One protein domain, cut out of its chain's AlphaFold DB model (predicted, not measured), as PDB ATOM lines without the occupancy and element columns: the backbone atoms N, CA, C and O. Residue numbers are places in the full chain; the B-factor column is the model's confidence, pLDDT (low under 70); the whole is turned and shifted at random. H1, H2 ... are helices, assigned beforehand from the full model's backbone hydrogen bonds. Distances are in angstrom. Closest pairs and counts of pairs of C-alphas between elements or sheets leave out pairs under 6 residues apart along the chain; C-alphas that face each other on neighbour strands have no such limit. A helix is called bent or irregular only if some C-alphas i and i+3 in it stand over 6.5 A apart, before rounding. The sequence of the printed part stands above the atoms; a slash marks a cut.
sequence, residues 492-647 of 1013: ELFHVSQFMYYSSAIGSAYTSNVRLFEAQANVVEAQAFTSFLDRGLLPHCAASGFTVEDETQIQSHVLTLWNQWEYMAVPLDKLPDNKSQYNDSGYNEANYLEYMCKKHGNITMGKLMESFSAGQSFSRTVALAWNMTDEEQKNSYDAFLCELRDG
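Overview. This is residues 492 to 647 of the 1013 residues of the protein "zinc_ribbon_2 domain-containing protein" of Lachnospiraceae bacterium JC7 (UniProt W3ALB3). Four helices, H1, H2, H5 and H8, are stacked in that order, with the long H2 crossing H5 in the core. H6 and H7 make a second group at one side of this stack, while H2 reaches away to the short H3, where residues 543 to 549 stick out. The printed part has 156 residues with eight named helices, H1 to H8 in order, and no named strand: all helix, with the packing mostly crossed. It is compact, with a radius of gyration of the C-alphas of 16.2 A, and spans 46 by 37 by 31 A.

Along the chain. Find C-alpha 492 at (-29.770, -11.980, 2.416); from there H1 runs over residues 492 to 501, 14.7 A long. Next look at H2, residues 506 to 534, 35.3 A from first to last C-alpha; it is irregular, with C-alphas 512 and 515 8.3 A apart, and has a kink of 77 degrees near residue 513. H3 is residues 539 to 543 and H4 residues 565 to 568. C-alpha 583 at (-28.245, -5.888, -9.655) begins H5, residues 583 to 600, 26.4 A long, with a kink of 28 degrees near residue 590; it is neither bent nor irregular, but only just: C-alphas 583 and 586 are 6.4 A apart. H6 is residues 605 to 610, H7 residues 618 to 625, and H8, residues 630 to 645, runs 22.4 A to C-alpha 645 at (-26.383, -23.574, -25.675).

Arrangement. Start at the hub, H2, which touches four helices. H1 touches it at a steep tilt of 47 degrees, opposite ways; the closest C-alphas, of Phe 494 and Ala 521, are 5.8 A apart. H5 touches H2 at residues 514 to 523 alone, at a steep tilt of 62 degrees; Arg 515 and Gly 586 have the closest C-alphas, 3.9 A apart. H2 and H3 touch only at the corner, and only just, with 3 pairs of C-alphas within 8 A; the closest are those of Leu 533 and Pro 539, 7.0 A apart. H7 only just touches H2, at residues 513 to 516 alone, with 3 such pairs; the closest C-alphas are those of Leu 516 and Phe 618, 5.7 A apart. Residues 592 to 596 of H5 touch residues 636 to 640 of H8, about perpendicular at 80 degrees; the closest C-alphas, of Tyr 592 and Phe 640, are 6.8 A apart. H7 touches H6, about perpendicular at 85 degrees, the closest C-alphas being those of Leu 608 and Ala 625, 5.3 A apart. H4 and H5 are close but not clearly touching, with the C-alphas of Met 568 and Asn 588 closest at 7.0 A. In H1, H3, H6, H7 and H8 every O i to N i+4 pair is within hydrogen-bond range; H2 has 22 of 25, H5 9 of 14, and H4 is too short for such a pair.

Size, cuts and confidence. The two C-alphas farthest apart, of Ser 504 and Gly 545, are 47.5 A apart. The printed part has no cut. The links H3 to H4 and H4 to H5 are long, with 21 and 14 residues, and residues 543 to 549 stand free. The mean pLDDT of the printed part is 75.0; look for values under 70 at residues 503 to 509, 540 to 583 and 614.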
ATOM      1  N   GLU A 492     -29.979 -13.240   1.692       90.94
ATOM      2  CA  GLU A 492     -29.770 -11.980   2.416       90.94
ATOM      3  C   GLU A 492     -28.801 -12.128   3.605       90.94
ATOM      4  O   GLU A 492     -27.910 -11.294   3.789       90.94
ATOM      5  N   LEU A 493     -28.876 -13.218   4.386       86.88
ATOM      6  CA  LEU A 493     -27.884 -13.499   5.440       86.88
ATOM      7  C   LEU A 493     -26.482 -13.778   4.871       86.88
ATOM      8  O   LEU A 493     -25.468 -13.524   5.536       86.88
ATOM      9  N   PHE A 494     -26.381 -14.253   3.629       90.06
ATOM     10  CA  PHE A 494     -25.093 -14.375   2.960       90.06
ATOM     11  C   PHE A 494     -24.531 -13.008   2.532       90.06
ATOM     12  O   PHE A 494     -23.326 -12.782   2.690       90.06
ATOM     13  N   HIS A 495     -25.374 -12.053   2.119       89.50
ATOM     14  CA  HIS A 495     -24.943 -10.666   1.900       89.50
ATOM     15  C   HIS A 495     -24.328 -10.034   3.158       89.50
ATOM     16  O   HIS A 495     -23.266  -9.416   3.060       89.50
ATOM     17  N   VAL A 496     -24.889 -10.264   4.356       84.50
ATOM     18  CA  VAL A 496     -24.267  -9.854   5.644       84.50
ATOM     19  C   VAL A 496     -22.809 -10.304   5.726       84.50
ATOM     20  O   VAL A 496     -21.905  -9.543   6.073       84.50
ATOM     21  N   SER A 497     -22.584 -11.561   5.365       82.31
ATOM     22  CA  SER A 497     -21.304 -12.249   5.506       82.31
ATOM     23  C   SER A 497     -20.273 -11.735   4.500       82.31
ATOM     24  O   SER A 497     -19.103 -11.552   4.846       82.31
ATOM     25  N   GLN A 498     -20.723 -11.389   3.291       85.12
ATOM     26  CA  GLN A 498     -19.934 -10.636   2.318       85.12
ATOM     27  C   GLN A 498     -19.579  -9.237   2.845       85.12
ATOM     28  O   GLN A 498     -18.410  -8.852   2.810       85.12
ATOM     29  N   PHE A 499     -20.541  -8.473   3.373       82.31
ATOM     30  CA  PHE A 499     -20.282  -7.118   3.875       82.31
ATOM     31  C   PHE A 499     -19.258  -7.089   5.015       82.31
ATOM     32  O   PHE A 499     -18.383  -6.221   5.012       82.31
ATOM     33  N   MET A 500     -19.287  -8.064   5.929       72.94
ATOM     34  CA  MET A 500     -18.263  -8.196   6.976       72.94
ATOM     35  C   MET A 500     -16.859  -8.415   6.385       72.94
ATOM     36  O   MET A 500     -15.887  -7.823   6.865       72.94
ATOM     37  N   TYR A 501     -16.755  -9.187   5.299       71.69
ATOM     38  CA  TYR A 501     -15.503  -9.428   4.569       71.69
ATOM     39  C   TYR A 501     -14.973  -8.202   3.831       71.69
ATOM     40  O   TYR A 501     -13.776  -7.912   3.856       71.69
ATOM     41  N   TYR A 502     -15.868  -7.454   3.195       74.19
ATOM     42  CA  TYR A 502     -15.520  -6.294   2.376       74.19
ATOM     43  C   TYR A 502     -15.627  -4.965   3.143       74.19
ATOM     44  O   TYR A 502     -15.595  -3.890   2.542       74.19
ATOM     45  N   SER A 503     -15.696  -5.037   4.476       57.09
ATOM     46  CA  SER A 503     -15.958  -3.924   5.401       57.09
ATOM     47  C   SER A 503     -15.001  -2.731   5.268       57.09
ATOM     48  O   SER A 503     -15.387  -1.591   5.512       57.09
ATOM     49  N   SER A 504     -13.774  -2.952   4.790       52.31
ATOM     50  CA  SER A 504     -12.798  -1.883   4.517       52.31
ATOM     51  C   SER A 504     -13.027  -1.100   3.212       52.31
ATOM     52  O   SER A 504     -12.314  -0.127   2.964       52.31
ATOM     53  N   ALA A 505     -13.990  -1.498   2.370       54.25
ATOM     54  CA  ALA A 505     -14.208  -0.916   1.041       54.25
ATOM     55  C   ALA A 505     -15.692  -0.768   0.630       54.25
ATOM     56  O   ALA A 505     -15.968  -0.498  -0.541       54.25
ATOM     57  N   ILE A 506     -16.636  -0.934   1.569       56.56
ATOM     58  CA  ILE A 506     -18.089  -1.127   1.348       56.56
ATOM     59  C   ILE A 506     -18.665  -0.269   0.207       56.56
ATOM     60  O   ILE A 506     -19.215  -0.817  -0.747       56.56
ATOM     61  N   GLY A 507     -18.506   1.059   0.263       60.91
ATOM     62  CA  GLY A 507     -19.166   1.980  -0.672       60.91
ATOM     63  C   GLY A 507     -18.762   1.813  -2.143       60.91
ATOM     64  O   GLY A 507     -19.622   1.845  -3.024       60.91
ATOM     65  N   SER A 508     -17.472   1.603  -2.433       61.28
ATOM     66  CA  SER A 508     -16.969   1.463  -3.810       61.28
ATOM     67  C   SER A 508     -16.828   0.006  -4.255       61.28
ATOM     68  O   SER A 508     -17.002  -0.290  -5.437       61.28
ATOM     69  N   ALA A 509     -16.548  -0.923  -3.337       64.94
ATOM     70  CA  ALA A 509     -16.419  -2.343  -3.653       64.94
ATOM     71  C   ALA A 509     -17.772  -2.993  -3.966       64.94
ATOM     72  O   ALA A 509     -17.865  -3.706  -4.962       64.94
ATOM     73  N   TYR A 510     -18.820  -2.709  -3.182       71.12
ATOM     74  CA  TYR A 510     -20.156  -3.241  -3.456       71.12
ATOM     75  C   TYR A 510     -20.686  -2.713  -4.793       71.12
ATOM     76  O   TYR A 510     -20.989  -3.485  -5.695       71.12
ATOM     77  N   THR A 511     -20.690  -1.390  -4.980       70.25
ATOM     78  CA  THR A 511     -21.229  -0.750  -6.195       70.25
ATOM     79  C   THR A 511     -20.478  -1.115  -7.480       70.25
ATOM     80  O   THR A 511     -21.097  -1.153  -8.543       70.25
ATOM     81  N   SER A 512     -19.179  -1.434  -7.405       70.44
ATOM     82  CA  SER A 512     -18.408  -1.944  -8.552       70.44
ATOM     83  C   SER A 512     -18.601  -3.439  -8.824       70.44
ATOM     84  O   SER A 512     -18.306  -3.886  -9.930       70.44
ATOM     85  N   ASN A 513     -19.091  -4.226  -7.858       79.94
ATOM     86  CA  ASN A 513     -19.131  -5.688  -7.956       79.94
ATOM     87  C   ASN A 513     -20.439  -6.341  -7.485       79.94
ATOM     88  O   ASN A 513     -20.431  -7.532  -7.184       79.94
ATOM     89  N   VAL A 514     -21.572  -5.626  -7.509       84.94
ATOM     90  CA  VAL A 514     -22.907  -6.177  -7.181       84.94
ATOM     91  C   VAL A 514     -23.145  -7.531  -7.868       84.94
ATOM     92  O   VAL A 514     -23.556  -8.484  -7.220       84.94
ATOM     93  N   ARG A 515     -22.747  -7.665  -9.143       87.19
ATOM     94  CA  ARG A 515     -22.750  -8.936  -9.895       87.19
ATOM     95  C   ARG A 515     -22.108 -10.102  -9.154       87.19
ATOM     96  O   ARG A 515     -22.699 -11.169  -9.082       87.19
ATOM     97  N   LEU A 516     -20.906  -9.913  -8.605       89.12
ATOM     98  CA  LEU A 516     -20.222 -10.956  -7.844       89.12
ATOM     99  C   LEU A 516     -20.971 -11.270  -6.549       89.12
ATOM    100  O   LEU A 516     -21.079 -12.440  -6.199       89.12
ATOM    101  N   PHE A 517     -21.478 -10.249  -5.857       90.69
ATOM    102  CA  PHE A 517     -22.166 -10.430  -4.582       90.69
ATOM    103  C   PHE A 517     -23.444 -11.255  -4.767       90.69
ATOM    104  O   PHE A 517     -23.591 -12.303  -4.139       90.69
ATOM    105  N   GLU A 518     -24.305 -10.829  -5.688       92.06
ATOM    106  CA  GLU A 518     -25.558 -11.496  -6.060       92.06
ATOM    107  C   GLU A 518     -25.298 -12.897  -6.638       92.06
ATOM    108  O   GLU A 518     -25.973 -13.852  -6.258       92.06
ATOM    109  N   ALA A 519     -24.274 -13.066  -7.489       92.19
ATOM    110  CA  ALA A 519     -23.897 -14.374  -8.033       92.19
ATOM    111  C   ALA A 519     -23.454 -15.359  -6.944       92.19
ATOM    112  O   ALA A 519     -23.817 -16.533  -6.979       92.19
ATOM    113  N   GLN A 520     -22.660 -14.904  -5.972       92.19
ATOM    114  CA  GLN A 520     -22.236 -15.740  -4.849       92.19
ATOM    115  C   GLN A 520     -23.412 -16.084  -3.923       92.19
ATOM    116  O   GLN A 520     -23.513 -17.235  -3.501       92.19
ATOM    117  N   ALA A 521     -24.295 -15.125  -3.633       92.38
ATOM    118  CA  ALA A 521     -25.468 -15.336  -2.788       92.38
ATOM    119  C   ALA A 521     -26.442 -16.350  -3.419       92.38
ATOM    120  O   ALA A 521     -26.756 -17.353  -2.778       92.38
ATOM    121  N   ASN A 522     -26.732 -16.224  -4.719       92.94
ATOM    122  CA  ASN A 522     -27.500 -17.210  -5.494       92.94
ATOM    123  C   ASN A 522     -26.875 -18.621  -5.466       92.94
ATOM    124  O   ASN A 522     -27.582 -19.616  -5.319       92.94
ATOM    125  N   VAL A 523     -25.544 -18.748  -5.575       90.81
ATOM    126  CA  VAL A 523     -24.861 -20.057  -5.454       90.81
ATOM    127  C   VAL A 523     -25.047 -20.660  -4.056       90.81
ATOM    128  O   VAL A 523     -25.158 -21.879  -3.914       90.81
ATOM    129  N   VAL A 524     -25.068 -19.833  -3.009       90.56
ATOM    130  CA  VAL A 524     -25.301 -20.293  -1.634       90.56
ATOM    131  C   VAL A 524     -26.769 -20.669  -1.418       90.56
ATOM    132  O   VAL A 524     -27.008 -21.696  -0.773       90.56
ATOM    133  N   GLU A 525     -27.708 -19.923  -2.008       92.38
ATOM    134  CA  GLU A 525     -29.153 -20.194  -2.024       92.38
ATOM    135  C   GLU A 525     -29.488 -21.511  -2.745       92.38
ATOM    136  O   GLU A 525     -30.104 -22.392  -2.151       92.38
ATOM    137  N   ALA A 526     -28.997 -21.733  -3.970       88.50
ATOM    138  CA  ALA A 526     -29.238 -22.970  -4.729       88.50
ATOM    139  C   ALA A 526     -28.714 -24.228  -3.997       88.50
ATOM    140  O   ALA A 526     -29.302 -25.320  -4.030       88.50
ATOM    141  N   GLN A 527     -27.608 -24.073  -3.266       88.62
ATOM    142  CA  GLN A 527     -27.071 -25.121  -2.400       88.62
ATOM    143  C   GLN A 527     -27.878 -25.278  -1.099       88.62
ATOM    144  O   GLN A 527     -27.914 -26.380  -0.545       88.62
ATOM    145  N   ALA A 528     -28.539 -24.216  -0.630       89.62
ATOM    146  CA  ALA A 528     -29.433 -24.244   0.523       89.62
ATOM    147  C   ALA A 528     -30.722 -24.974   0.175       89.62
ATOM    148  O   ALA A 528     -31.086 -25.900   0.887       89.62
ATOM    149  N   PHE A 529     -31.315 -24.661  -0.980       90.44
ATOM    150  CA  PHE A 529     -32.444 -25.385  -1.559       90.44
ATOM    151  C   PHE A 529     -32.194 -26.893  -1.572       90.44
ATOM    152  O   PHE A 529     -32.951 -27.654  -0.973       90.44
ATOM    153  N   THR A 530     -31.064 -27.323  -2.145       87.06
ATOM    154  CA  THR A 530     -30.683 -28.745  -2.154       87.06
ATOM    155  C   THR A 530     -30.558 -29.306  -0.729       87.06
ATOM    156  O   THR A 530     -31.102 -30.369  -0.435       87.06
ATOM    157  N   SER A 531     -29.901 -28.583   0.186       88.50
ATOM    158  CA  SER A 531     -29.712 -29.029   1.574       88.50
ATOM    159  C   SER A 531     -31.000 -29.057   2.407       88.50
ATOM    160  O   SER A 531     -31.082 -29.847   3.348       88.50
ATOM    161  N   PHE A 532     -31.964 -28.181   2.138       91.31
ATOM    162  CA  PHE A 532     -33.243 -28.120   2.840       91.31
ATOM    163  C   PHE A 532     -34.214 -29.166   2.282       91.31
ATOM    164  O   PHE A 532     -34.880 -29.845   3.067       91.31
ATOM    165  N   LEU A 533     -34.206 -29.392   0.965       88.44
ATOM    166  CA  LEU A 533     -34.917 -30.492   0.313       88.44
ATOM    167  C   LEU A 533     -34.449 -31.858   0.846       88.44
ATOM    168  O   LEU A 533     -35.269 -32.639   1.326       88.44
ATOM    169  N   ASP A 534     -33.134 -32.107   0.880       87.56
ATOM    170  CA  ASP A 534     -32.545 -33.352   1.411       87.56
ATOM    171  C   ASP A 534     -32.848 -33.575   2.909       87.56
ATOM    172  O   ASP A 534     -32.863 -34.712   3.390       87.56
ATOM    173  N   ARG A 535     -33.109 -32.498   3.665       87.50
ATOM    174  CA  ARG A 535     -33.514 -32.540   5.082       87.50
ATOM    175  C   ARG A 535     -35.029 -32.676   5.288       87.50
ATOM    176  O   ARG A 535     -35.451 -32.834   6.432       87.50
ATOM    177  N   GLY A 536     -35.838 -32.608   4.230       90.56
ATOM    178  CA  GLY A 536     -37.302 -32.560   4.326       90.56
ATOM    179  C   GLY A 536     -37.846 -31.251   4.913       90.56
ATOM    180  O   GLY A 536     -38.975 -31.233   5.397       90.56
ATOM    181  N   LEU A 537     -37.045 -30.179   4.891       86.38
ATOM    182  CA  LEU A 537     -37.432 -28.824   5.306       86.38
ATOM    183  C   LEU A 537     -38.154 -28.053   4.190       86.38
ATOM    184  O   LEU A 537     -38.806 -27.060   4.482       86.38
ATOM    185  N   LEU A 538     -38.082 -28.546   2.947       87.19
ATOM    186  CA  LEU A 538     -38.934 -28.135   1.824       87.19
ATOM    187  C   LEU A 538     -39.890 -29.293   1.464       87.19
ATOM    188  O   LEU A 538     -39.692 -29.979   0.453       87.19
ATOM    189  N   PRO A 539     -40.848 -29.650   2.344       74.94
ATOM    190  CA  PRO A 539     -41.679 -30.832   2.159       74.94
ATOM    191  C   PRO A 539     -42.620 -30.728   0.955       74.94
ATOM    192  O   PRO A 539     -42.987 -31.774   0.421       74.94
ATOM    193  N   HIS A 540     -43.006 -29.536   0.486       68.94
ATOM    194  CA  HIS A 540     -43.878 -29.410  -0.688       68.94
ATOM    195  C   HIS A 540     -43.145 -29.596  -2.003       68.94
ATOM    196  O   HIS A 540     -43.675 -30.265  -2.893       68.94
ATOM    197  N   CYS A 541     -41.891 -29.158  -2.075       65.81
ATOM    198  CA  CYS A 541     -40.976 -29.564  -3.137       65.81
ATOM    199  C   CYS A 541     -40.800 -31.097  -3.238       65.81
ATOM    200  O   CYS A 541     -40.409 -31.588  -4.290       65.81
ATOM    201  N   ALA A 542     -41.088 -31.868  -2.178       57.38
ATOM    202  CA  ALA A 542     -40.944 -33.330  -2.165       57.38
ATOM    203  C   ALA A 542     -42.272 -34.119  -2.257       57.38
ATOM    204  O   ALA A 542     -42.305 -35.203  -2.841       57.38
ATOM    205  N   ALA A 543     -43.359 -33.627  -1.651       50.22
ATOM    206  CA  ALA A 543     -44.611 -34.376  -1.464       50.22
ATOM    207  C   ALA A 543     -45.591 -34.276  -2.643       50.22
ATOM    208  O   ALA A 543     -46.335 -35.218  -2.907       50.22
ATOM    209  N   SER A 544     -45.546 -33.162  -3.369       49.06
ATOM    210  CA  SER A 544     -46.262 -32.881  -4.627       49.06
ATOM    211  C   SER A 544     -45.991 -33.879  -5.760       49.06
ATOM    212  O   SER A 544     -46.667 -33.856  -6.785       49.06
ATOM    213  N   GLY A 545     -44.966 -34.723  -5.620       38.66
ATOM    214  CA  GLY A 545     -44.433 -35.493  -6.736       38.66
ATOM    215  C   GLY A 545     -43.595 -34.653  -7.702       38.66
ATOM    216  O   GLY A 545     -43.200 -35.201  -8.731       38.66
ATOM    217  N   PHE A 546     -43.273 -33.390  -7.364       40.59
ATOM    218  CA  PHE A 546     -42.235 -32.612  -8.041       40.59
ATOM    219  C   PHE A 546     -40.918 -33.394  -7.997       40.59
ATOM    220  O   PHE A 546     -40.131 -33.355  -7.052       40.59
ATOM    221  N   THR A 547     -40.662 -34.132  -9.072       39.03
ATOM    222  CA  THR A 547     -39.293 -34.438  -9.451       39.03
ATOM    223  C   THR A 547     -38.614 -33.128  -9.848       39.03
ATOM    224  O   THR A 547     -39.272 -32.132 -10.143       39.03
ATOM    225  N   VAL A 548     -37.287 -33.149  -9.948       42.12
ATOM    226  CA  VAL A 548     -36.473 -32.034 -10.470       42.12
ATOM    227  C   VAL A 548     -36.828 -31.660 -11.933       42.12
ATOM    228  O   VAL A 548     -36.184 -30.810 -12.524       42.12
ATOM    229  N   GLU A 549     -37.830 -32.294 -12.551       39.59
ATOM    230  CA  GLU A 549     -38.242 -32.070 -13.940       39.59
ATOM    231  C   GLU A 549     -39.514 -31.194 -14.080       39.59
ATOM    232  O   GLU A 549     -39.722 -30.636 -15.153       39.59
ATOM    233  N   ASP A 550     -40.328 -30.999 -13.026       40.50
ATOM    234  CA  ASP A 550     -41.596 -30.227 -13.068       40.50
ATOM    235  C   ASP A 550     -41.473 -28.826 -12.407       40.50
ATOM    236  O   ASP A 550     -42.277 -28.397 -11.582       40.50
ATOM    237  N   GLU A 551     -40.437 -28.075 -12.778       44.88
ATOM    238  CA  GLU A 551     -39.896 -26.903 -12.057       44.88
ATOM    239  C   GLU A 551     -40.766 -25.609 -12.040       44.88
ATOM    240  O   GLU A 551     -40.237 -24.525 -11.795       44.88
ATOM    241  N   THR A 552     -42.064 -25.638 -12.366       43.06
ATOM    242  CA  THR A 552     -42.787 -24.458 -12.922       43.06
ATOM    243  C   THR A 552     -43.154 -23.294 -11.983       43.06
ATOM    244  O   THR A 552     -43.352 -22.192 -12.488       43.06
ATOM    245  N   GLN A 553     -43.227 -23.463 -10.653       39.53
ATOM    246  CA  GLN A 553     -43.696 -22.390  -9.740       39.53
ATOM    247  C   GLN A 553     -42.616 -21.672  -8.910       39.53
ATOM    248  O   GLN A 553     -42.850 -20.545  -8.485       39.53
ATOM    249  N   ILE A 554     -41.418 -22.242  -8.736       44.28
ATOM    250  CA  ILE A 554     -40.305 -21.598  -7.988       44.28
ATOM    251  C   ILE A 554     -39.516 -20.607  -8.888       44.28
ATOM    252  O   ILE A 554     -38.680 -19.827  -8.437       44.28
ATOM    253  N   GLN A 555     -39.840 -20.563 -10.185       44.41
ATOM    254  CA  GLN A 555     -39.173 -19.755 -11.221       44.41
ATOM    255  C   GLN A 555     -39.319 -18.227 -11.084       44.41
ATOM    256  O   GLN A 555     -38.713 -17.497 -11.870       44.41
ATOM    257  N   SER A 556     -40.113 -17.706 -10.139       36.97
ATOM    258  CA  SER A 556     -40.332 -16.256 -10.009       36.97
ATOM    259  C   SER A 556     -39.132 -15.491  -9.437       36.97
ATOM    260  O   SER A 556     -39.021 -14.294  -9.695       36.97
ATOM    261  N   HIS A 557     -38.235 -16.163  -8.704       39.88
ATOM    262  CA  HIS A 557     -37.044 -15.542  -8.102       39.88
ATOM    263  C   HIS A 557     -35.719 -16.064  -8.682       39.88
ATOM    264  O   HIS A 557     -34.773 -15.289  -8.825       39.88
ATOM    265  N   VAL A 558     -35.665 -17.317  -9.151       44.53
ATOM    266  CA  VAL A 558     -34.510 -17.845  -9.902       44.53
ATOM    267  C   VAL A 558     -34.691 -17.555 -11.397       44.53
ATOM    268  O   VAL A 558     -35.225 -18.368 -12.149       44.53
ATOM    269  N   LEU A 559     -34.255 -16.366 -11.828       42.12
ATOM    270  CA  LEU A 559     -34.447 -15.827 -13.185       42.12
ATOM    271  C   LEU A 559     -34.217 -16.848 -14.319       42.12
ATOM    272  O   LEU A 559     -33.142 -17.428 -14.465       42.12
ATOM    273  N   THR A 560     -35.229 -17.003 -15.180       41.19
ATOM    274  CA  THR A 560     -35.204 -17.931 -16.323       41.19
ATOM    275  C   THR A 560     -34.101 -17.599 -17.334       41.19
ATOM    276  O   THR A 560     -34.204 -16.656 -18.125       41.19
ATOM    277  N   LEU A 561     -33.076 -18.460 -17.385       41.19
ATOM    278  CA  LEU A 561     -31.906 -18.375 -18.280       41.19
ATOM    279  C   LEU A 561     -32.246 -18.102 -19.758       41.19
ATOM    280  O   LEU A 561     -31.445 -17.513 -20.481       41.19
ATOM    281  N   TRP A 562     -33.424 -18.526 -20.229       37.97
ATOM    282  CA  TRP A 562     -33.831 -18.378 -21.629       37.97
ATOM    283  C   TRP A 562     -34.182 -16.934 -22.007       37.97
ATOM    284  O   TRP A 562     -33.764 -16.460 -23.062       37.97
ATOM    285  N   ASN A 563     -34.871 -16.208 -21.120       41.69
ATOM    286  CA  ASN A 563     -35.201 -14.791 -21.318       41.69
ATOM    287  C   ASN A 563     -33.976 -13.878 -21.134       41.69
ATOM    288  O   ASN A 563     -34.009 -12.711 -21.517       41.69
ATOM    289  N   GLN A 564     -32.887 -14.405 -20.562       49.56
ATOM    290  CA  GLN A 564     -31.644 -13.671 -20.318       49.56
ATOM    291  C   GLN A 564     -30.443 -14.195 -21.127       49.56
ATOM    292  O   GLN A 564     -29.318 -13.713 -20.963       49.56
ATOM    293  N   TRP A 565     -30.678 -15.093 -22.095       48.69
ATOM    294  CA  TRP A 565     -29.656 -15.584 -23.027       48.69
ATOM    295  C   TRP A 565     -28.917 -14.441 -23.740       48.69
ATOM    296  O   TRP A 565     -27.693 -14.477 -23.869       48.69
ATOM    297  N   GLU A 566     -29.636 -13.393 -24.149       53.72
ATOM    298  CA  GLU A 566     -29.054 -12.219 -24.816       53.72
ATOM    299  C   GLU A 566     -28.092 -11.424 -23.915       53.72
ATOM    300  O   GLU A 566     -27.135 -10.828 -24.414       53.72
ATOM    301  N   TYR A 567     -28.294 -11.462 -22.593       55.25
ATOM    302  CA  TYR A 567     -27.433 -10.806 -21.607       55.25
ATOM    303  C   TYR A 567     -26.202 -11.660 -21.268       55.25
ATOM    304  O   TYR A 567     -25.095 -11.126 -21.187       55.25
ATOM    305  N   MET A 568     -26.357 -12.984 -21.142       52.69
ATOM    306  CA  MET A 568     -25.232 -13.911 -20.924       52.69
ATOM    307  C   MET A 568     -24.322 -14.057 -22.149       52.69
ATOM    308  O   MET A 568     -23.110 -14.226 -22.002       52.69
ATOM    309  N   ALA A 569     -24.881 -13.981 -23.361       56.38
ATOM    310  CA  ALA A 569     -24.142 -14.113 -24.617       56.38
ATOM    311  C   ALA A 569     -23.208 -12.924 -24.923       56.38
ATOM    312  O   ALA A 569     -22.485 -12.950 -25.926       56.38
ATOM    313  N   VAL A 570     -23.193 -11.886 -24.080       63.44
ATOM    314  CA  VAL A 570     -22.193 -10.818 -24.149       63.44
ATOM    315  C   VAL A 570     -20.823 -11.401 -23.767       63.44
ATOM    316  O   VAL A 570     -20.674 -11.935 -22.668       63.44
ATOM    317  N   PRO A 571     -19.795 -11.295 -24.634       67.06
ATOM    318  CA  PRO A 571     -18.441 -11.708 -24.288       67.06
ATOM    319  C   PRO A 571     -17.975 -11.028 -23.005       67.06
ATOM    320  O   PRO A 571     -18.174  -9.828 -22.832       67.06
ATOM    321  N   LEU A 572     -17.315 -11.785 -22.134       65.38
ATOM    322  CA  LEU A 572     -16.912 -11.333 -20.803       65.38
ATOM    323  C   LEU A 572     -16.064 -10.042 -20.816       65.38
ATOM    324  O   LEU A 572     -16.189  -9.209 -19.927       65.38
ATOM    325  N   ASP A 573     -15.257  -9.837 -21.862       64.44
ATOM    326  CA  ASP A 573     -14.446  -8.632 -22.112       64.44
ATOM    327  C   ASP A 573     -15.240  -7.430 -22.669       64.44
ATOM    328  O   ASP A 573     -14.659  -6.414 -23.052       64.44
ATOM    329  N   LYS A 574     -16.569  -7.550 -22.749       66.62
ATOM    330  CA  LYS A 574     -17.513  -6.497 -23.156       66.62
ATOM    331  C   LYS A 574     -18.599  -6.226 -22.115       66.62
ATOM    332  O   LYS A 574     -19.426  -5.340 -22.341       66.62
ATOM    333  N   LEU A 575     -18.619  -6.962 -21.004       63.94
ATOM    334  CA  LEU A 575     -19.456  -6.614 -19.862       63.94
ATOM    335  C   LEU A 575     -18.928  -5.297 -19.263       63.94
ATOM    336  O   LEU A 575     -17.724  -5.179 -19.046       63.94
ATOM    337  N   PRO A 576     -19.774  -4.275 -19.044       62.22
ATOM    338  CA  PRO A 576     -19.310  -2.989 -18.538       62.22
ATOM    339  C   PRO A 576     -18.941  -3.089 -17.052       62.22
ATOM    340  O   PRO A 576     -19.822  -3.273 -16.216       62.22
ATOM    341  N   ASP A 577     -17.661  -2.883 -16.727       58.62
ATOM    342  CA  ASP A 577     -17.087  -3.037 -15.376       58.62
ATOM    343  C   ASP A 577     -17.700  -2.136 -14.274       58.62
ATOM    344  O   ASP A 577     -17.322  -2.267 -13.115       58.62
ATOM    345  N   ASN A 578     -18.585  -1.177 -14.594       52.81
ATOM    346  CA  ASN A 578     -18.983  -0.121 -13.648       52.81
ATOM    347  C   ASN A 578     -20.470   0.276 -13.611       52.81
ATOM    348  O   ASN A 578     -20.798   1.300 -13.010       52.81
ATOM    349  N   LYS A 579     -21.381  -0.465 -14.256       52.50
ATOM    350  CA  LYS A 579     -22.810  -0.101 -14.255       52.50
ATOM    351  C   LYS A 579     -23.627  -0.917 -13.259       52.50
ATOM    352  O   LYS A 579     -24.153  -1.971 -13.602       52.50
ATOM    353  N   SER A 580     -23.861  -0.315 -12.095       47.84
ATOM    354  CA  SER A 580     -24.816  -0.719 -11.047       47.84
ATOM    355  C   SER A 580     -26.295  -0.773 -11.478       47.84
ATOM    356  O   SER A 580     -27.170  -0.971 -10.651       47.84
ATOM    357  N   GLN A 581     -26.613  -0.587 -12.763       47.19
ATOM    358  CA  GLN A 581     -27.995  -0.509 -13.261       47.19
ATOM    359  C   GLN A 581     -28.677  -1.880 -13.431       47.19
ATOM    360  O   GLN A 581     -29.788  -1.930 -13.946       47.19
ATOM    361  N   TYR A 582     -28.019  -2.976 -13.038       61.88
ATOM    362  CA  TYR A 582     -28.516  -4.346 -13.190       61.88
ATOM    363  C   TYR A 582     -28.041  -5.230 -12.023       61.88
ATOM    364  O   TYR A 582     -27.214  -6.117 -12.233       61.88
ATOM    365  N   ASN A 583     -28.527  -4.997 -10.799       56.69
ATOM    366  CA  ASN A 583     -28.245  -5.888  -9.655       56.69
ATOM    367  C   ASN A 583     -28.587  -7.346 -10.020       56.69
ATOM    368  O   ASN A 583     -27.752  -8.243  -9.916       56.69
ATOM    369  N   ASP A 584     -29.747  -7.514 -10.654       70.00
ATOM    370  CA  ASP A 584     -30.311  -8.754 -11.189       70.00
ATOM    371  C   ASP A 584     -29.388  -9.507 -12.181       70.00
ATOM    372  O   ASP A 584     -29.629 -10.672 -12.494       70.00
ATOM    373  N   SER A 585     -28.307  -8.895 -12.695       73.38
ATOM    374  CA  SER A 585     -27.386  -9.601 -13.605       73.38
ATOM    375  C   SER A 585     -26.568 -10.704 -12.920       73.38
ATOM    376  O   SER A 585     -26.343 -11.741 -13.551       73.38
ATOM    377  N   GLY A 586     -26.246 -10.557 -11.627       82.00
ATOM    378  CA  GLY A 586     -25.482 -11.560 -10.870       82.00
ATOM    379  C   GLY A 586     -26.161 -12.931 -10.771       82.00
ATOM    380  O   GLY A 586     -25.486 -13.958 -10.761       82.00
ATOM    381  N   TYR A 587     -27.494 -12.970 -10.820       85.50
ATOM    382  CA  TYR A 587     -28.303 -14.194 -10.800       85.50
ATOM    383  C   TYR A 587     -27.960 -15.115 -11.988       85.50
ATOM    384  O   TYR A 587     -27.868 -16.332 -11.843       85.50
ATOM    385  N   ASN A 588     -27.648 -14.549 -13.163       83.75
ATOM    386  CA  ASN A 588     -27.150 -15.335 -14.300       83.75
ATOM    387  C   ASN A 588     -25.744 -15.877 -14.039       83.75
ATOM    388  O   ASN A 588     -25.442 -17.040 -14.315       83.75
ATOM    389  N   GLU A 589     -24.876 -15.017 -13.511       89.94
ATOM    390  CA  GLU A 589     -23.455 -15.286 -13.306       89.94
ATOM    391  C   GLU A 589     -23.205 -16.321 -12.194       89.94
ATOM    392  O   GLU A 589     -22.173 -16.997 -12.218       89.94
ATOM    393  N   ALA A 590     -24.188 -16.559 -11.317       92.50
ATOM    394  CA  ALA A 590     -24.238 -17.697 -10.399       92.50
ATOM    395  C   ALA A 590     -24.039 -19.043 -11.121       92.50
ATOM    396  O   ALA A 590     -23.197 -19.848 -10.724       92.50
ATOM    397  N   ASN A 591     -24.724 -19.256 -12.251       90.12
ATOM    398  CA  ASN A 591     -24.617 -20.483 -13.051       90.12
ATOM    399  C   ASN A 591     -23.202 -20.682 -13.619       90.12
ATOM    400  O   ASN A 591     -22.717 -21.812 -13.736       90.12
ATOM    401  N   TYR A 592     -22.505 -19.586 -13.935       93.81
ATOM    402  CA  TYR A 592     -21.100 -19.646 -14.326       93.81
ATOM    403  C   TYR A 592     -20.193 -19.965 -13.129       93.81
ATOM    404  O   TYR A 592     -19.283 -20.779 -13.268       93.81
ATOM    405  N   LEU A 593     -20.446 -19.410 -11.938       93.19
ATOM    406  CA  LEU A 593     -19.702 -19.782 -10.726       93.19
ATOM    407  C   LEU A 593     -19.884 -21.270 -10.371       93.19
ATOM    408  O   LEU A 593     -18.892 -21.950 -10.095       93.19
ATOM    409  N   GLU A 594     -21.103 -21.814 -10.460       90.81
ATOM    410  CA  GLU A 594     -21.353 -23.255 -10.288       90.81
ATOM    411  C   GLU A 594     -20.594 -24.099 -11.319       90.81
ATOM    412  O   GLU A 594     -19.958 -25.104 -10.977       90.81
ATOM    413  N   TYR A 595     -20.609 -23.674 -12.585       92.88
ATOM    414  CA  TYR A 595     -19.840 -24.306 -13.648       92.88
ATOM    415  C   TYR A 595     -18.336 -24.312 -13.351       92.88
ATOM    416  O   TYR A 595     -17.679 -25.341 -13.536       92.88
ATOM    417  N   MET A 596     -17.791 -23.199 -12.853       93.88
ATOM    418  CA  MET A 596     -16.382 -23.097 -12.478       93.88
ATOM    419  C   MET A 596     -16.034 -24.055 -11.332       93.88
ATOM    420  O   MET A 596     -15.058 -24.801 -11.456       93.88
ATOM    421  N   CYS A 597     -16.868 -24.137 -10.288       89.06
ATOM    422  CA  CYS A 597     -16.725 -25.120  -9.207       89.06
ATOM    423  C   CYS A 597     -16.739 -26.561  -9.746       89.06
ATOM    424  O   CYS A 597     -15.843 -27.357  -9.458       89.06
ATOM    425  N   LYS A 598     -17.710 -26.892 -10.603       88.75
ATOM    426  CA  LYS A 598     -17.865 -28.235 -11.181       88.75
ATOM    427  C   LYS A 598     -16.717 -28.629 -12.117       88.75
ATOM    428  O   LYS A 598     -16.328 -29.797 -12.140       88.75
ATOM    429  N   LYS A 599     -16.194 -27.688 -12.911       91.19
ATOM    430  CA  LYS A 599     -15.209 -27.957 -13.975       91.19
ATOM    431  C   LYS A 599     -13.757 -27.871 -13.512       91.19
ATOM    432  O   LYS A 599     -12.946 -28.694 -13.934       91.19
ATOM    433  N   HIS A 600     -13.434 -26.900 -12.660       87.06
ATOM    434  CA  HIS A 600     -12.061 -26.623 -12.207       87.06
ATOM    435  C   HIS A 600     -11.818 -27.020 -10.744       87.06
ATOM    436  O   HIS A 600     -10.741 -26.780 -10.201       87.06
ATOM    437  N   GLY A 601     -12.802 -27.679 -10.129       86.81
ATOM    438  CA  GLY A 601     -12.782 -28.119  -8.741       86.81
ATOM    439  C   GLY A 601     -13.425 -27.098  -7.807       86.81
ATOM    440  O   GLY A 601     -13.319 -25.886  -8.010       86.81
ATOM    441  N   ASN A 602     -14.082 -27.615  -6.767       78.44
ATOM    442  CA  ASN A 602     -14.722 -26.806  -5.738       78.44
ATOM    443  C   ASN A 602     -13.659 -25.979  -5.006       78.44
ATOM    444  O   ASN A 602     -12.927 -26.501  -4.161       78.44
ATOM    445  N   ILE A 603     -13.602 -24.682  -5.299       79.62
ATOM    446  CA  ILE A 603     -13.101 -23.725  -4.319       79.62
ATOM    447  C   ILE A 603     -14.183 -23.519  -3.260       79.62
ATOM    448  O   ILE A 603     -15.376 -23.669  -3.520       79.62
ATOM    449  N   THR A 604     -13.757 -23.181  -2.053       80.19
ATOM    450  CA  THR A 604     -14.668 -22.746  -1.000       80.19
ATOM    451  C   THR A 604     -15.171 -21.336  -1.327       80.19
ATOM    452  O   THR A 604     -14.450 -20.562  -1.964       80.19
ATOM    453  N   MET A 605     -16.383 -20.972  -0.892       80.69
ATOM    454  CA  MET A 605     -16.869 -19.602  -1.105       80.69
ATOM    455  C   MET A 605     -15.968 -18.597  -0.375       80.69
ATOM    456  O   MET A 605     -15.630 -17.559  -0.939       80.69
ATOM    457  N   GLY A 606     -15.447 -18.974   0.802       75.62
ATOM    458  CA  GLY A 606     -14.385 -18.237   1.488       75.62
ATOM    459  C   GLY A 606     -13.179 -17.931   0.591       75.62
ATOM    460  O   GLY A 606     -12.757 -16.784   0.532       75.62
ATOM    461  N   LYS A 607     -12.681 -18.892  -0.201       78.31
ATOM    462  CA  LYS A 607     -11.551 -18.661  -1.121       78.31
ATOM    463  C   LYS A 607     -11.906 -17.731  -2.290       78.31
ATOM    464  O   LYS A 607     -11.045 -16.986  -2.761       78.31
ATOM    465  N   LEU A 608     -13.151 -17.758  -2.773       83.69
ATOM    466  CA  LEU A 608     -13.611 -16.797  -3.783       83.69
ATOM    467  C   LEU A 608     -13.673 -15.376  -3.196       83.69
ATOM    468  O   LEU A 608     -13.253 -14.436  -3.867       83.69
ATOM    469  N   MET A 609     -14.104 -15.233  -1.936       83.31
ATOM    470  CA  MET A 609     -14.093 -13.958  -1.206       83.31
ATOM    471  C   MET A 609     -12.670 -13.479  -0.856       83.31
ATOM    472  O   MET A 609     -12.374 -12.300  -1.008       83.31
ATOM    473  N   GLU A 610     -11.749 -14.373  -0.480       80.06
ATOM    474  CA  GLU A 610     -10.318 -14.062  -0.271       80.06
ATOM    475  C   GLU A 610      -9.611 -13.575  -1.546       80.06
ATOM    476  O   GLU A 610      -8.631 -12.834  -1.477       80.06
ATOM    477  N   SER A 611     -10.075 -14.023  -2.715       80.25
ATOM    478  CA  SER A 611      -9.481 -13.667  -4.011       80.25
ATOM    479  C   SER A 611      -9.913 -12.286  -4.504       80.25
ATOM    480  O   SER A 611      -9.288 -11.730  -5.411       80.25
ATOM    481  N   PHE A 612     -10.969 -11.731  -3.910       81.00
ATOM    482  CA  PHE A 612     -11.454 -10.394  -4.198       81.00
ATOM    483  C   PHE A 612     -10.571  -9.343  -3.518       81.00
ATOM    484  O   PHE A 612     -10.315  -9.390  -2.317       81.00
ATOM    485  N   SER A 613     -10.160  -8.330  -4.278       72.88
ATOM    486  CA  SER A 613      -9.679  -7.072  -3.709       72.88
ATOM    487  C   SER A 613     -10.489  -5.920  -4.285       72.88
ATOM    488  O   SER A 613     -10.876  -5.963  -5.453       72.88
ATOM    489  N   ALA A 614     -10.694  -4.868  -3.492       66.12
ATOM    490  CA  ALA A 614     -11.409  -3.672  -3.929       66.12
ATOM    491  C   ALA A 614     -10.890  -3.166  -5.291       66.12
ATOM    492  O   ALA A 614      -9.680  -3.055  -5.503       66.12
ATOM    493  N   GLY A 615     -11.812  -2.891  -6.218       71.19
ATOM    494  CA  GLY A 615     -11.502  -2.420  -7.572       71.19
ATOM    495  C   GLY A 615     -11.129  -3.500  -8.598       71.19
ATOM    496  O   GLY A 615     -10.847  -3.149  -9.743       71.19
ATOM    497  N   GLN A 616     -11.134  -4.791  -8.249       83.12
ATOM    498  CA  GLN A 616     -11.147  -5.855  -9.262       83.12
ATOM    499  C   GLN A 616     -12.532  -5.980  -9.902       83.12
ATOM    500  O   GLN A 616     -13.532  -5.658  -9.272       83.12
ATOM    501  N   SER A 617     -12.596  -6.478 -11.137       86.94
ATOM    502  CA  SER A 617     -13.848  -6.885 -11.781       86.94
ATOM    503  C   SER A 617     -14.244  -8.317 -11.391       86.94
ATOM    504  O   SER A 617     -13.406  -9.122 -10.957       86.94
ATOM    505  N   PHE A 618     -15.507  -8.682 -11.636       87.25
ATOM    506  CA  PHE A 618     -16.006 -10.061 -11.523       87.25
ATOM    507  C   PHE A 618     -15.105 -11.063 -12.267       87.25
ATOM    508  O   PHE A 618     -14.655 -12.059 -11.696       87.25
ATOM    509  N   SER A 619     -14.784 -10.767 -13.532       88.06
ATOM    510  CA  SER A 619     -13.953 -11.613 -14.395       88.06
ATOM    511  C   SER A 619     -12.566 -11.855 -13.803       88.06
ATOM    512  O   SER A 619     -12.102 -13.000 -13.759       88.06
ATOM    513  N   ARG A 620     -11.934 -10.798 -13.275       89.12
ATOM    514  CA  ARG A 620     -10.616 -10.892 -12.648       89.12
ATOM    515  C   ARG A 620     -10.647 -11.668 -11.334       89.12
ATOM    516  O   ARG A 620      -9.759 -12.487 -11.107       89.12
ATOM    517  N   THR A 621     -11.679 -11.468 -10.517       89.56
ATOM    518  CA  THR A 621     -11.843 -12.183  -9.242       89.56
ATOM    519  C   THR A 621     -11.982 -13.691  -9.474       89.56
ATOM    520  O   THR A 621     -11.284 -14.487  -8.842       89.56
ATOM    521  N   VAL A 622     -12.805 -14.096 -10.453       90.31
ATOM    522  CA  VAL A 622     -12.937 -15.504 -10.870       90.31
ATOM    523  C   VAL A 622     -11.606 -16.054 -11.399       90.31
ATOM    524  O   VAL A 622     -11.222 -17.168 -11.042       90.31
ATOM    525  N   ALA A 623     -10.865 -15.287 -12.205       91.75
ATOM    526  CA  ALA A 623      -9.556 -15.719 -12.703       91.75
ATOM    527  C   ALA A 623      -8.564 -15.989 -11.553       91.75
ATOM    528  O   ALA A 623      -7.922 -17.038 -11.527       91.75
ATOM    529  N   LEU A 624      -8.481 -15.094 -10.562       90.25
ATOM    530  CA  LEU A 624      -7.591 -15.269  -9.410       90.25
ATOM    531  C   LEU A 624      -7.984 -16.463  -8.529       90.25
ATOM    532  O   LEU A 624      -7.110 -17.243  -8.145       90.25
ATOM    533  N   ALA A 625      -9.276 -16.660  -8.260       90.50
ATOM    534  CA  ALA A 625      -9.743 -17.698  -7.339       90.50
ATOM    535  C   ALA A 625      -9.412 -19.132  -7.790       90.50
ATOM    536  O   ALA A 625      -9.072 -19.993  -6.963       90.50
ATOM    537  N   TRP A 626      -9.419 -19.368  -9.105       93.38
ATOM    538  CA  TRP A 626      -8.975 -20.621  -9.729       93.38
ATOM    539  C   TRP A 626      -7.526 -20.586 -10.256       93.38
ATOM    540  O   TRP A 626      -7.068 -21.575 -10.824       93.38
ATOM    541  N   ASN A 627      -6.772 -19.503 -10.021       93.44
ATOM    542  CA  ASN A 627      -5.398 -19.307 -10.512       93.44
ATOM    543  C   ASN A 627      -5.282 -19.513 -12.040       93.44
ATOM    544  O   ASN A 627      -4.427 -20.249 -12.538       93.44
ATOM    545  N   MET A 628      -6.181 -18.865 -12.774       94.00
ATOM    546  CA  MET A 628      -6.275 -18.883 -14.230       94.00
ATOM    547  C   MET A 628      -5.770 -17.563 -14.813       94.00
ATOM    548  O   MET A 628      -5.887 -16.500 -14.200       94.00
ATOM    549  N   THR A 629      -5.233 -17.613 -16.027       94.44
ATOM    550  CA  THR A 629      -5.022 -16.409 -16.839       94.44
ATOM    551  C   THR A 629      -6.354 -15.865 -17.365       94.44
ATOM    552  O   THR A 629      -7.326 -16.607 -17.504       94.44
ATOM    553  N   ASP A 630      -6.394 -14.580 -17.727       90.12
ATOM    554  CA  ASP A 630      -7.603 -13.955 -18.289       90.12
ATOM    555  C   ASP A 630      -8.045 -14.644 -19.607       90.12
ATOM    556  O   ASP A 630      -9.232 -14.732 -19.905       90.12
ATOM    557  N   GLU A 631      -7.100 -15.211 -20.374       91.94
ATOM    558  CA  GLU A 631      -7.388 -16.017 -21.571       91.94
ATOM    559  C   GLU A 631      -8.006 -17.382 -21.219       91.94
ATOM    560  O   GLU A 631      -8.983 -17.795 -21.841       91.94
ATOM    561  N   GLU A 632      -7.485 -18.096 -20.216       94.62
ATOM    562  CA  GLU A 632      -8.079 -19.360 -19.750       94.62
ATOM    563  C   GLU A 632      -9.472 -19.144 -19.154       94.62
ATOM    564  O   GLU A 632     -10.377 -19.945 -19.396       94.62
ATOM    565  N   GLN A 633      -9.659 -18.058 -18.404       94.31
ATOM    566  CA  GLN A 633     -10.927 -17.716 -17.773       94.31
ATOM    567  C   GLN A 633     -11.973 -17.309 -18.829       94.31
ATOM    568  O   GLN A 633     -13.089 -17.832 -18.799       94.31
ATOM    569  N   LYS A 634     -11.594 -16.532 -19.855       91.94
ATOM    570  CA  LYS A 634     -12.443 -16.273 -21.030       91.94
ATOM    571  C   LYS A 634     -12.789 -17.551 -21.804       91.94
ATOM    572  O   LYS A 634     -13.959 -17.786 -22.085       91.94
ATOM    573  N   ASN A 635     -11.809 -18.416 -22.085       92.81
ATOM    574  CA  ASN A 635     -12.053 -19.707 -22.741       92.81
ATOM    575  C   ASN A 635     -12.985 -20.617 -21.913       92.81
ATOM    576  O   ASN A 635     -13.729 -21.420 -22.477       92.81
ATOM    577  N   SER A 636     -12.956 -20.505 -20.581       92.88
ATOM    578  CA  SER A 636     -13.877 -21.213 -19.687       92.88
ATOM    579  C   SER A 636     -15.298 -20.651 -19.760       92.88
ATOM    580  O   SER A 636     -16.246 -21.430 -19.809       92.88
ATOM    581  N   TYR A 637     -15.457 -19.327 -19.846       93.56
ATOM    582  CA  TYR A 637     -16.755 -18.678 -20.060       93.56
ATOM    583  C   TYR A 637     -17.349 -19.008 -21.443       93.56
ATOM    584  O   TYR A 637     -18.506 -19.407 -21.546       93.56
ATOM    585  N   ASP A 638     -16.542 -18.968 -22.508       90.56
ATOM    586  CA  ASP A 638     -16.972 -19.375 -23.854       90.56
ATOM    587  C   ASP A 638     -17.373 -20.866 -23.897       90.56
ATOM    588  O   ASP A 638     -18.317 -21.251 -24.597       90.56
ATOM    589  N   ALA A 639     -16.689 -21.721 -23.123       92.25
ATOM    590  CA  ALA A 639     -17.056 -23.126 -22.958       92.25
ATOM    591  C   ALA A 639     -18.354 -23.302 -22.151       92.25
ATOM    592  O   ALA A 639     -19.185 -24.110 -22.560       92.25
ATOM    593  N   PHE A 640     -18.563 -22.532 -21.077       93.94
ATOM    594  CA  PHE A 640     -19.824 -22.481 -20.327       93.94
ATOM    595  C   PHE A 640     -20.993 -22.136 -21.252       93.94
ATOM    596  O   PHE A 640     -21.934 -22.920 -21.359       93.94
ATOM    597  N   LEU A 641     -20.889 -21.039 -22.012       89.56
ATOM    598  CA  LEU A 641     -21.919 -20.631 -22.971       89.56
ATOM    599  C   LEU A 641     -22.160 -21.690 -24.057       89.56
ATOM    600  O   LEU A 641     -23.302 -21.924 -24.449       89.56
ATOM    601  N   CYS A 642     -21.116 -22.367 -24.545       88.56
ATOM    602  CA  CYS A 642     -21.292 -23.460 -25.503       88.56
ATOM    603  C   CYS A 642     -21.975 -24.685 -24.883       88.56
ATOM    604  O   CYS A 642     -22.829 -25.281 -25.531       88.56
ATOM    605  N   GLU A 643     -21.615 -25.082 -23.663       90.31
ATOM    606  CA  GLU A 643     -22.240 -26.221 -22.982       90.31
ATOM    607  C   GLU A 643     -23.691 -25.910 -22.562       90.31
ATOM    608  O   GLU A 643     -24.530 -26.807 -22.632       90.31
ATOM    609  N   LEU A 644     -24.005 -24.652 -22.229       84.69
ATOM    610  CA  LEU A 644     -25.363 -24.162 -21.971       84.69
ATOM    611  C   LEU A 644     -26.215 -24.154 -23.255       84.69
ATOM    612  O   LEU A 644     -27.276 -24.772 -23.288       84.69
ATOM    613  N   ARG A 645     -25.715 -23.562 -24.353       84.75
ATOM    614  CA  ARG A 645     -26.383 -23.574 -25.675       84.75
ATOM    615  C   ARG A 645     -26.663 -24.989 -26.178       84.75
ATOM    616  O   ARG A 645     -27.689 -25.243 -26.800       84.75
ATOM    617  N   ASP A 646     -25.709 -25.893 -25.972       85.62
ATOM    618  CA  ASP A 646     -25.789 -27.271 -26.448       85.62
ATOM    619  C   ASP A 646     -26.651 -28.168 -25.525       85.62
ATOM    620  O   ASP A 646     -26.733 -29.372 -25.781       85.62
ATOM    621  N   GLY A 647     -27.242 -27.630 -24.445       83.81
ATOM    622  CA  GLY A 647     -28.038 -28.384 -23.463       83.81
ATOM    623  C   GLY A 647     -27.242 -29.441 -22.684       83.81
ATOM    624  O   GLY A 647     -27.801 -30.438 -22.232       83.81
TER     625      GLY A 647